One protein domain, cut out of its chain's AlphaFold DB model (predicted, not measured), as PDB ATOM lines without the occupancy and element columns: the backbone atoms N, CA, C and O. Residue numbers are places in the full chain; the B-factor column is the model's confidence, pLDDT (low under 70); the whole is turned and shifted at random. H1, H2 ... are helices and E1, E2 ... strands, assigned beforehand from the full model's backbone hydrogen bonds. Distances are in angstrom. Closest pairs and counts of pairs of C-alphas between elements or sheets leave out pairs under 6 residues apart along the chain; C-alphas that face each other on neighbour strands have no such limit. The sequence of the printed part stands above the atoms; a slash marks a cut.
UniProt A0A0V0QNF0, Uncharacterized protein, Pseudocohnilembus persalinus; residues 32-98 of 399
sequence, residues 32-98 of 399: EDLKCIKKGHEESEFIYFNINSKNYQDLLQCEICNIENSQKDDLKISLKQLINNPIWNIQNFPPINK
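AT A GLANCE: This is residues 32 to 98 of the 399 residues of an uncharacterized protein of Pseudocohnilembus persalinus (UniProt A0A0V0QNF0). There is little regular structure: a small antiparallel sheet, in order E2, E1, E3, sits amid loops, with short helices H1 and H2 on its opposite faces. Of 67 printed residues, 23 are in the two named helices and three strands, class mixed, in chain order E1, E2, H1, E3, H2. The whole is compact, radius of gyration of the C-alphas 11.9 A, spanning 34 by 24 by 18 A.

HOW THE PARTS SIT: Start at inner strand E1, residues 46 to 50; E2, residues 60 to 62, forms a hairpin with it, N 61 and O 48 being 2.9 A apart. E3, residues 76 to 78, is its other antiparallel neighbour, with N 49 and O 77 at 2.8 A. H1, residues 63 to 68, is on the sheet at a height of 8.8 A; its closest C-alphas to E1 are Glu 63 and Ile 47, 6.6 A. E2, H1 and E3 make a split strand-helix-strand unit, two same-way strands with E1 between them, its crossover right-handed. H2, residues 79 to 84, is over none of the strands; C-alphas 79 and 48, its closest to E1, are 5.3 A apart. In H1 and H2 every O i to N i+4 pair is within hydrogen-bond range.

IN THESE COORDINATES: Find C-alpha 46 at (6.640, 12.838, 2.330); E1 runs 10.9 A from there. H2 ends at C-alpha 84, (0.567, 6.055, 14.585).

THE WHOLE: The printed part has no cut and no long link; residues 83 to 88 stand free. Residues 32 to 33 and 70 to 74 are under pLDDT 70.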
ATOM      1  N   GLU A  32       2.496  17.541   8.518       52.69
ATOM      2  CA  GLU A  32       1.561  18.009   7.489       52.69
ATOM      3  C   GLU A  32       2.117  19.196   6.668       52.69
ATOM      4  O   GLU A  32       1.650  19.434   5.560       52.69
ATOM      5  N   ASP A  33       3.181  19.863   7.138       60.84
ATOM      6  CA  ASP A  33       3.844  20.973   6.434       60.84
ATOM      7  C   ASP A  33       5.168  20.571   5.744       60.84
ATOM      8  O   ASP A  33       5.826  21.398   5.102       60.84
ATOM      9  N   LEU A  34       5.599  19.307   5.853       71.75
ATOM     10  CA  LEU A  34       6.860  18.836   5.268       71.75
ATOM     11  C   LEU A  34       6.671  18.433   3.796       71.75
ATOM     12  O   LEU A  34       6.386  17.277   3.471       71.75
ATOM     13  N   LYS A  35       6.888  19.395   2.896       81.44
ATOM     14  CA  LYS A  35       6.905  19.166   1.444       81.44
ATOM     15  C   LYS A  35       8.272  18.708   0.940       81.44
ATOM     16  O   LYS A  35       9.317  19.029   1.513       81.44
ATOM     17  N   CYS A  36       8.273  17.958  -0.159       82.38
ATOM     18  CA  CYS A  36       9.505  17.496  -0.780       82.38
ATOM     19  C   CYS A  36      10.345  18.669  -1.310       82.38
ATOM     20  O   CYS A  36       9.857  19.540  -2.014       82.38
ATOM     21  N   ILE A  37      11.644  18.662  -1.007       80.19
ATOM     22  CA  ILE A  37      12.590  19.714  -1.415       80.19
ATOM     23  C   ILE A  37      13.255  19.448  -2.774       80.19
ATOM     24  O   ILE A  37      14.092  20.237  -3.219       80.19
ATOM     25  N   LYS A  38      12.951  18.313  -3.421       81.06
ATOM     26  CA  LYS A  38      13.518  17.989  -4.733       81.06
ATOM     27  C   LYS A  38      12.813  18.786  -5.822       81.06
ATOM     28  O   LYS A  38      11.595  18.943  -5.814       81.06
ATOM     29  N   LYS A  39      13.611  19.260  -6.780       78.81
ATOM     30  CA  LYS A  39      13.130  20.060  -7.903       78.81
ATOM     31  C   LYS A  39      12.103  19.268  -8.721       78.81
ATOM     32  O   LYS A  39      12.434  18.193  -9.217       78.81
ATOM     33  N   GLY A  40      10.902  19.813  -8.885       80.19
ATOM     34  CA  GLY A  40       9.757  19.182  -9.549       80.19
ATOM     35  C   GLY A  40       8.839  18.366  -8.631       80.19
ATOM     36  O   GLY A  40       7.868  17.792  -9.124       80.19
ATOM     37  N   HIS A  41       9.140  18.255  -7.332       85.31
ATOM     38  CA  HIS A  41       8.327  17.528  -6.345       85.31
ATOM     39  C   HIS A  41       7.791  18.464  -5.247       85.31
ATOM     40  O   HIS A  41       7.300  17.975  -4.234       85.31
ATOM     41  N   GLU A  42       7.887  19.784  -5.422       81.50
ATOM     42  CA  GLU A  42       7.755  20.791  -4.355       81.50
ATOM     43  C   GLU A  42       6.388  20.812  -3.652       81.50
ATOM     44  O   GLU A  42       6.276  21.341  -2.552       81.50
ATOM     45  N   GLU A  43       5.361  20.217  -4.260       81.50
ATOM     46  CA  GLU A  43       4.007  20.100  -3.703       81.50
ATOM     47  C   GLU A  43       3.701  18.715  -3.110       81.50
ATOM     48  O   GLU A  43       2.634  18.506  -2.538       81.50
ATOM     49  N   SER A  44       4.621  17.758  -3.235       84.50
ATOM     50  CA  SER A  44       4.408  16.379  -2.801       84.50
ATOM     51  C   SER A  44       4.772  16.192  -1.330       84.50
ATOM     52  O   SER A  44       5.892  16.492  -0.909       84.50
ATOM     53  N   GLU A  45       3.852  15.615  -0.565       87.19
ATOM     54  CA  GLU A  45       4.069  15.232   0.831       87.19
ATOM     55  C   GLU A  45       5.045  14.052   0.945       87.19
ATOM     56  O   GLU A  45       5.091  13.157   0.089       87.19
ATOM     57  N   PHE A  46       5.833  14.016   2.020       87.81
ATOM     58  CA  PHE A  46       6.640  12.838   2.330       87.81
ATOM     59  C   PHE A  46       5.761  11.687   2.829       87.81
ATOM     60  O   PHE A  46       4.940  11.851   3.728       87.81
ATOM     61  N   ILE A  47       5.983  10.488   2.287       86.12
ATOM     62  CA  ILE A  47       5.182   9.291   2.593       86.12
ATOM     63  C   ILE A  47       6.040   8.205   3.252       86.12
ATOM     64  O   ILE A  47       5.557   7.475   4.125       86.12
ATOM     65  N   TYR A  48       7.314   8.105   2.868       88.06
ATOM     66  CA  TYR A  48       8.210   7.039   3.305       88.06
ATOM     67  C   TYR A  48       9.457   7.574   4.007       88.06
ATOM     68  O   TYR A  48      10.033   8.585   3.610       88.06
ATOM     69  N   PHE A  49       9.900   6.835   5.017       88.50
ATOM     70  CA  PHE A  49      11.204   6.937   5.652       88.50
ATOM     71  C   PHE A  49      12.102   5.811   5.129       88.50
ATOM     72  O   PHE A  49      11.768   4.632   5.271       88.50
ATOM     73  N   ASN A  50      13.231   6.157   4.514       86.62
ATOM     74  CA  ASN A  50      14.187   5.199   3.966       86.62
ATOM     75  C   ASN A  50      15.362   4.990   4.929       86.62
ATOM     76  O   ASN A  50      16.234   5.851   5.064       86.62
ATOM     77  N   ILE A  51      15.420   3.813   5.555       81.94
ATOM     78  CA  ILE A  51      16.421   3.509   6.588       81.94
ATOM     79  C   ILE A  51      17.830   3.344   5.999       81.94
ATOM     80  O   ILE A  51      18.823   3.590   6.679       81.94
ATOM     81  N   ASN A  52      17.940   2.943   4.732       77.12
ATOM     82  CA  ASN A  52      19.226   2.686   4.079       77.12
ATOM     83  C   ASN A  52      19.749   3.896   3.294       77.12
ATOM     84  O   ASN A  52      20.641   3.771   2.447       77.12
ATOM     85  N   SER A  53      19.175   5.075   3.534       77.50
ATOM     86  CA  SER A  53      19.611   6.269   2.840       77.50
ATOM     87  C   SER A  53      21.060   6.614   3.197       77.50
ATOM     88  O   SER A  53      21.415   6.775   4.362       77.50
ATOM     89  N   LYS A  54      21.904   6.768   2.170       76.94
ATOM     90  CA  LYS A  54      23.283   7.267   2.317       76.94
ATOM     91  C   LYS A  54      23.360   8.796   2.307       76.94
ATOM     92  O   LYS A  54      24.418   9.345   2.598       76.94
ATOM     93  N   ASN A  55      22.265   9.473   1.953       78.62
ATOM     94  CA  ASN A  55      22.179  10.927   1.840       78.62
ATOM     95  C   ASN A  55      20.958  11.441   2.618       78.62
ATOM     96  O   ASN A  55      19.862  10.897   2.511       78.62
ATOM     97  N   TYR A  56      21.116  12.525   3.373       77.19
ATOM     98  CA  TYR A  56      20.017  13.121   4.135       77.19
ATOM     99  C   TYR A  56      18.824  13.514   3.240       77.19
ATOM    100  O   TYR A  56      17.682  13.435   3.681       77.19
ATOM    101  N   GLN A  57      19.069  13.858   1.970       75.12
ATOM    102  CA  GLN A  57      18.027  14.223   0.997       75.12
ATOM    103  C   GLN A  57      17.152  13.045   0.541       75.12
ATOM    104  O   GLN A  57      16.077  13.265  -0.011       75.12
ATOM    105  N   ASP A  58      17.605  11.809   0.751       78.62
ATOM    106  CA  ASP A  58      16.884  10.587   0.371       78.62
ATOM    107  C   ASP A  58      16.267   9.871   1.584       78.62
ATOM    108  O   ASP A  58      15.679   8.798   1.434       78.62
ATOM    109  N   LEU A  59      16.412  10.454   2.782       84.88
ATOM    110  CA  LEU A  59      15.901   9.913   4.041       84.88
ATOM    111  C   LEU A  59      14.369   9.909   4.081       84.88
ATOM    112  O   LEU A  59      13.765   8.942   4.541       84.88
ATOM    113  N   LEU A  60      13.755  10.982   3.585       87.12
ATOM    114  CA  LEU A  60      12.312  11.115   3.426       87.12
ATOM    115  C   LEU A  60      11.983  11.105   1.934       87.12
ATOM    116  O   LEU A  60      12.632  11.788   1.144       87.12
ATOM    117  N   GLN A  61      10.988  10.316   1.540       86.31
ATOM    118  CA  GLN A  61      10.604  10.146   0.139       86.31
ATOM    119  C   GLN A  61       9.110  10.418  -0.034       86.31
ATOM    120  O   GLN A  61       8.273   9.824   0.649       86.31
ATOM    121  N   CYS A  62       8.779  11.330  -0.950       87.94
ATOM    122  CA  CYS A  62       7.430  11.456  -1.490       87.94
ATOM    123  C   CYS A  62       7.155  10.331  -2.500       87.94
ATOM    124  O   CYS A  62       8.049   9.542  -2.821       87.94
ATOM    125  N   GLU A  63       5.933  10.256  -3.024       84.00
ATOM    126  CA  GLU A  63       5.562   9.238  -4.014       84.00
ATOM    127  C   GLU A  63       6.472   9.265  -5.252       84.00
ATOM    128  O   GLU A  63       6.960   8.223  -5.689       84.00
ATOM    129  N   ILE A  64       6.792  10.461  -5.756       85.06
ATOM    130  CA  ILE A  64       7.617  10.638  -6.958       85.06
ATOM    131  C   ILE A  64       9.077  10.246  -6.678       85.06
ATOM    132  O   ILE A  64       9.654   9.439  -7.407       85.06
ATOM    133  N   CYS A  65       9.650  10.718  -5.563       85.12
ATOM    134  CA  CYS A  65      10.973  10.296  -5.085       85.12
ATOM    135  C   CYS A  65      11.086   8.775  -4.947       85.12
ATOM    136  O   CYS A  65      12.141   8.205  -5.212       85.12
ATOM    137  N   ASN A  66      10.021   8.120  -4.484       81.50
ATOM    138  CA  ASN A  66       9.999   6.678  -4.283       81.50
ATOM    139  C   ASN A  66      10.033   5.909  -5.615       81.50
ATOM    140  O   ASN A  66      10.688   4.872  -5.696       81.50
ATOM    141  N   ILE A  67       9.370   6.426  -6.654       81.06
ATOM    142  CA  ILE A  67       9.373   5.845  -8.007       81.06
ATOM    143  C   ILE A  67      10.752   6.003  -8.660       81.06
ATOM    144  O   ILE A  67      11.277   5.054  -9.245       81.06
ATOM    145  N   GLU A  68      11.362   7.182  -8.525       80.50
ATOM    146  CA  GLU A  68      12.699   7.472  -9.061       80.50
ATOM    147  C   GLU A  68      13.801   6.639  -8.386       80.50
ATOM    148  O   GLU A  68      14.845   6.374  -8.984       80.50
ATOM    149  N   ASN A  69      13.581   6.201  -7.143       70.81
ATOM    150  CA  ASN A  69      14.563   5.488  -6.335       70.81
ATOM    151  C   ASN A  69      14.179   3.999  -6.225       70.81
ATOM    152  O   ASN A  69      13.522   3.567  -5.275       70.81
ATOM    153  N   SER A  70      14.622   3.193  -7.198       62.91
ATOM    154  CA  SER A  70      14.320   1.753  -7.348       62.91
ATOM    155  C   SER A  70      14.942   0.835  -6.273       62.91
ATOM    156  O   SER A  70      15.290  -0.316  -6.537       62.91
ATOM    157  N   GLN A  71      15.149   1.337  -5.054       64.31
ATOM    158  CA  GLN A  71      15.634   0.548  -3.923       64.31
ATOM    159  C   GLN A  71      14.570  -0.444  -3.437       64.31
ATOM    160  O   GLN A  71      13.375  -0.174  -3.530       64.31
ATOM    161  N   LYS A  72      15.026  -1.574  -2.873       65.12
ATOM    162  CA  LYS A  72      14.172  -2.628  -2.301       65.12
ATOM    163  C   LYS A  72      13.191  -2.046  -1.277       65.12
ATOM    164  O   LYS A  72      13.616  -1.387  -0.330       65.12
ATOM    165  N   ASP A  73      11.907  -2.357  -1.441       66.88
ATOM    166  CA  ASP A  73      10.821  -1.864  -0.581       66.88
ATOM    167  C   ASP A  73      10.974  -2.264   0.893       66.88
ATOM    168  O   ASP A  73      10.501  -1.561   1.779       66.88
ATOM    169  N   ASP A  74      11.706  -3.343   1.166       67.81
ATOM    170  CA  ASP A  74      11.911  -3.933   2.496       67.81
ATOM    171  C   ASP A  74      12.692  -3.025   3.470       67.81
ATOM    172  O   ASP A  74      12.829  -3.348   4.646       67.81
ATOM    173  N   LEU A  75      13.223  -1.893   2.994       77.50
ATOM    174  CA  LEU A  75      13.985  -0.913   3.784       77.50
ATOM    175  C   LEU A  75      13.257   0.433   3.929       77.50
ATOM    176  O   LEU A  75      13.818   1.390   4.476       77.50
ATOM    177  N   LYS A  76      12.017   0.509   3.433       85.25
ATOM    178  CA  LYS A  76      11.172   1.704   3.458       85.25
ATOM    179  C   LYS A  76      10.049   1.522   4.468       85.25
ATOM    180  O   LYS A  76       9.353   0.510   4.457       85.25
ATOM    181  N   ILE A  77       9.844   2.522   5.313       88.38
ATOM    182  CA  ILE A  77       8.787   2.539   6.325       88.38
ATOM    183  C   ILE A  77       7.803   3.648   5.996       88.38
ATOM    184  O   ILE A  77       8.206   4.776   5.735       88.38
ATOM    185  N   SER A  78       6.506   3.360   6.043       88.56
ATOM    186  CA  SER A  78       5.489   4.405   5.919       88.56
ATOM    187  C   SER A  78       5.551   5.360   7.116       88.56
ATOM    188  O   SER A  78       5.450   4.920   8.264       88.56
ATOM    189  N   LEU A  79       5.642   6.668   6.863       87.56
ATOM    190  CA  LEU A  79       5.617   7.690   7.915       87.56
ATOM    191  C   LEU A  79       4.321   7.628   8.727       87.56
ATOM    192  O   LEU A  79       4.352   7.705   9.953       87.56
ATOM    193  N   LYS A  80       3.188   7.366   8.066       87.44
ATOM    194  CA  LYS A  80       1.900   7.167   8.740       87.44
ATOM    195  C   LYS A  80       1.947   6.008   9.739       87.44
ATOM    196  O   LYS A  80       1.385   6.135  10.825       87.44
ATOM    197  N   GLN A  81       2.596   4.895   9.388       89.12
ATOM    198  CA  GLN A  81       2.779   3.771  10.313       89.12
ATOM    199  C   GLN A  81       3.746   4.138  11.440       89.12
ATOM    200  O   GLN A  81       3.451   3.850  12.593       89.12
ATOM    201  N   LEU A  82       4.860   4.803  11.124       88.38
ATOM    202  CA  LEU A  82       5.879   5.194  12.101       88.38
ATOM    203  C   LEU A  82       5.328   6.100  13.210       88.38
ATOM    204  O   LEU A  82       5.726   5.965  14.363       88.38
ATOM    205  N   ILE A  83       4.411   7.002  12.861       85.94
ATOM    206  CA  ILE A  83       3.802   7.949  13.802       85.94
ATOM    207  C   ILE A  83       2.687   7.283  14.617       85.94
ATOM    208  O   ILE A  83       2.586   7.501  15.820       85.94
ATOM    209  N   ASN A  84       1.830   6.486  13.973       90.12
ATOM    210  CA  ASN A  84       0.567   6.055  14.585       90.12
ATOM    211  C   ASN A  84       0.600   4.645  15.182       90.12
ATOM    212  O   ASN A  84      -0.250   4.317  16.012       90.12
ATOM    213  N   ASN A  85       1.545   3.799  14.768       89.94
ATOM    214  CA  ASN A  85       1.598   2.408  15.199       89.94
ATOM    215  C   ASN A  85       2.726   2.185  16.211       89.94
ATOM    216  O   ASN A  85       3.798   2.782  16.104       89.94
ATOM    217  N   PRO A  86       2.542   1.263  17.171       85.94
ATOM    218  CA  PRO A  86       3.647   0.823  18.003       85.94
ATOM    219  C   PRO A  86       4.708   0.109  17.158       85.94
ATOM    220  O   PRO A  86       4.401  -0.493  16.130       85.94
ATOM    221  N   ILE A  87       5.949   0.116  17.643       87.88
ATOM    222  CA  ILE A  87       7.147  -0.319  16.909       87.88
ATOM    223  C   ILE A  87       7.020  -1.736  16.310       87.88
ATOM    224  O   ILE A  87       7.495  -1.996  15.210       87.88
ATOM    225  N   TRP A  88       6.352  -2.654  17.010       88.56
ATOM    226  CA  TRP A  88       6.131  -4.033  16.560       88.56
ATOM    227  C   TRP A  88       5.041  -4.190  15.485       88.56
ATOM    228  O   TRP A  88       4.896  -5.276  14.939       88.56
ATOM    229  N   ASN A  89       4.272  -3.141  15.180       90.12
ATOM    230  CA  ASN A  89       3.199  -3.137  14.176       90.12
ATOM    231  C   ASN A  89       3.541  -2.264  12.946       90.12
ATOM    232  O   ASN A  89       2.670  -1.917  12.146       90.12
ATOM    233  N   ILE A  90       4.805  -1.857  12.816       89.69
ATOM    234  CA  ILE A  90       5.310  -1.097  11.671       89.69
ATOM    235  C   ILE A  90       5.834  -2.087  10.626       89.69
ATOM    236  O   ILE A  90       6.694  -2.919  10.925       89.69
ATOM    237  N   GLN A  91       5.335  -2.002   9.390       86.25
ATOM    238  CA  GLN A  91       5.852  -2.828   8.297       86.25
ATOM    239  C   GLN A  91       7.280  -2.405   7.943       86.25
ATOM    240  O   GLN A  91       7.670  -1.256   8.119       86.25
ATOM    241  N   ASN A  92       8.075  -3.360   7.467       86.31
ATOM    242  CA  ASN A  92       9.525  -3.220   7.251       86.31
ATOM    243  C   ASN A  92      10.342  -2.764   8.488       86.31
ATOM    244  O   ASN A  92      11.487  -2.335   8.352       86.31
ATOM    245  N   PHE A  93       9.781  -2.891   9.701       85.25
ATOM    246  CA  PHE A  93      10.505  -2.709  10.959       85.25
ATOM    247  C   PHE A  93      10.424  -3.965  11.855       85.25
ATOM    248  O   PHE A  93       9.341  -4.550  11.977       85.25
ATOM    249  N   PRO A  94      11.531  -4.384  12.503       84.56
ATOM    250  CA  PRO A  94      12.897  -3.892  12.287       84.56
ATOM    251  C   PRO A  94      13.363  -4.194  10.846       84.56
ATOM    252  O   PRO A  94      12.798  -5.096  10.227       84.56
ATOM    253  N   PRO A  95      14.340  -3.448  10.290       80.75
ATOM    254  CA  PRO A  95      14.784  -3.600   8.900       80.75
ATOM    255  C   PRO A  95      15.628  -4.867   8.732       80.75
ATOM    256  O   PRO A  95      16.853  -4.827   8.610       80.75
ATOM    257  N   ILE A  96      14.953  -6.005   8.792       82.38
ATOM    258  CA  ILE A  96      15.507  -7.343   8.631       82.38
ATOM    259  C   ILE A  96      14.775  -8.057   7.498       82.38
ATOM    260  O   ILE A  96      13.773  -7.579   6.969       82.38
ATOM    261  N   ASN A  97      15.279  -9.225   7.123       81.75
ATOM    262  CA  ASN A  97      14.705 -10.023   6.049       81.75
ATOM    263  C   ASN A  97      13.232 -10.355   6.350       81.75
ATOM    264  O   ASN A  97      12.907 -10.760   7.468       81.75
ATOM    265  N   LYS A  98      12.350 -10.272   5.341       80.88
ATOM    266  CA  LYS A  98      10.906 -10.560   5.484       80.88
ATOM    267  C   LYS A  98      10.604 -11.896   6.169       80.88
ATOM    268  O   LYS A  98       9.646 -11.988   6.924       80.88
TER     269      LYS A  98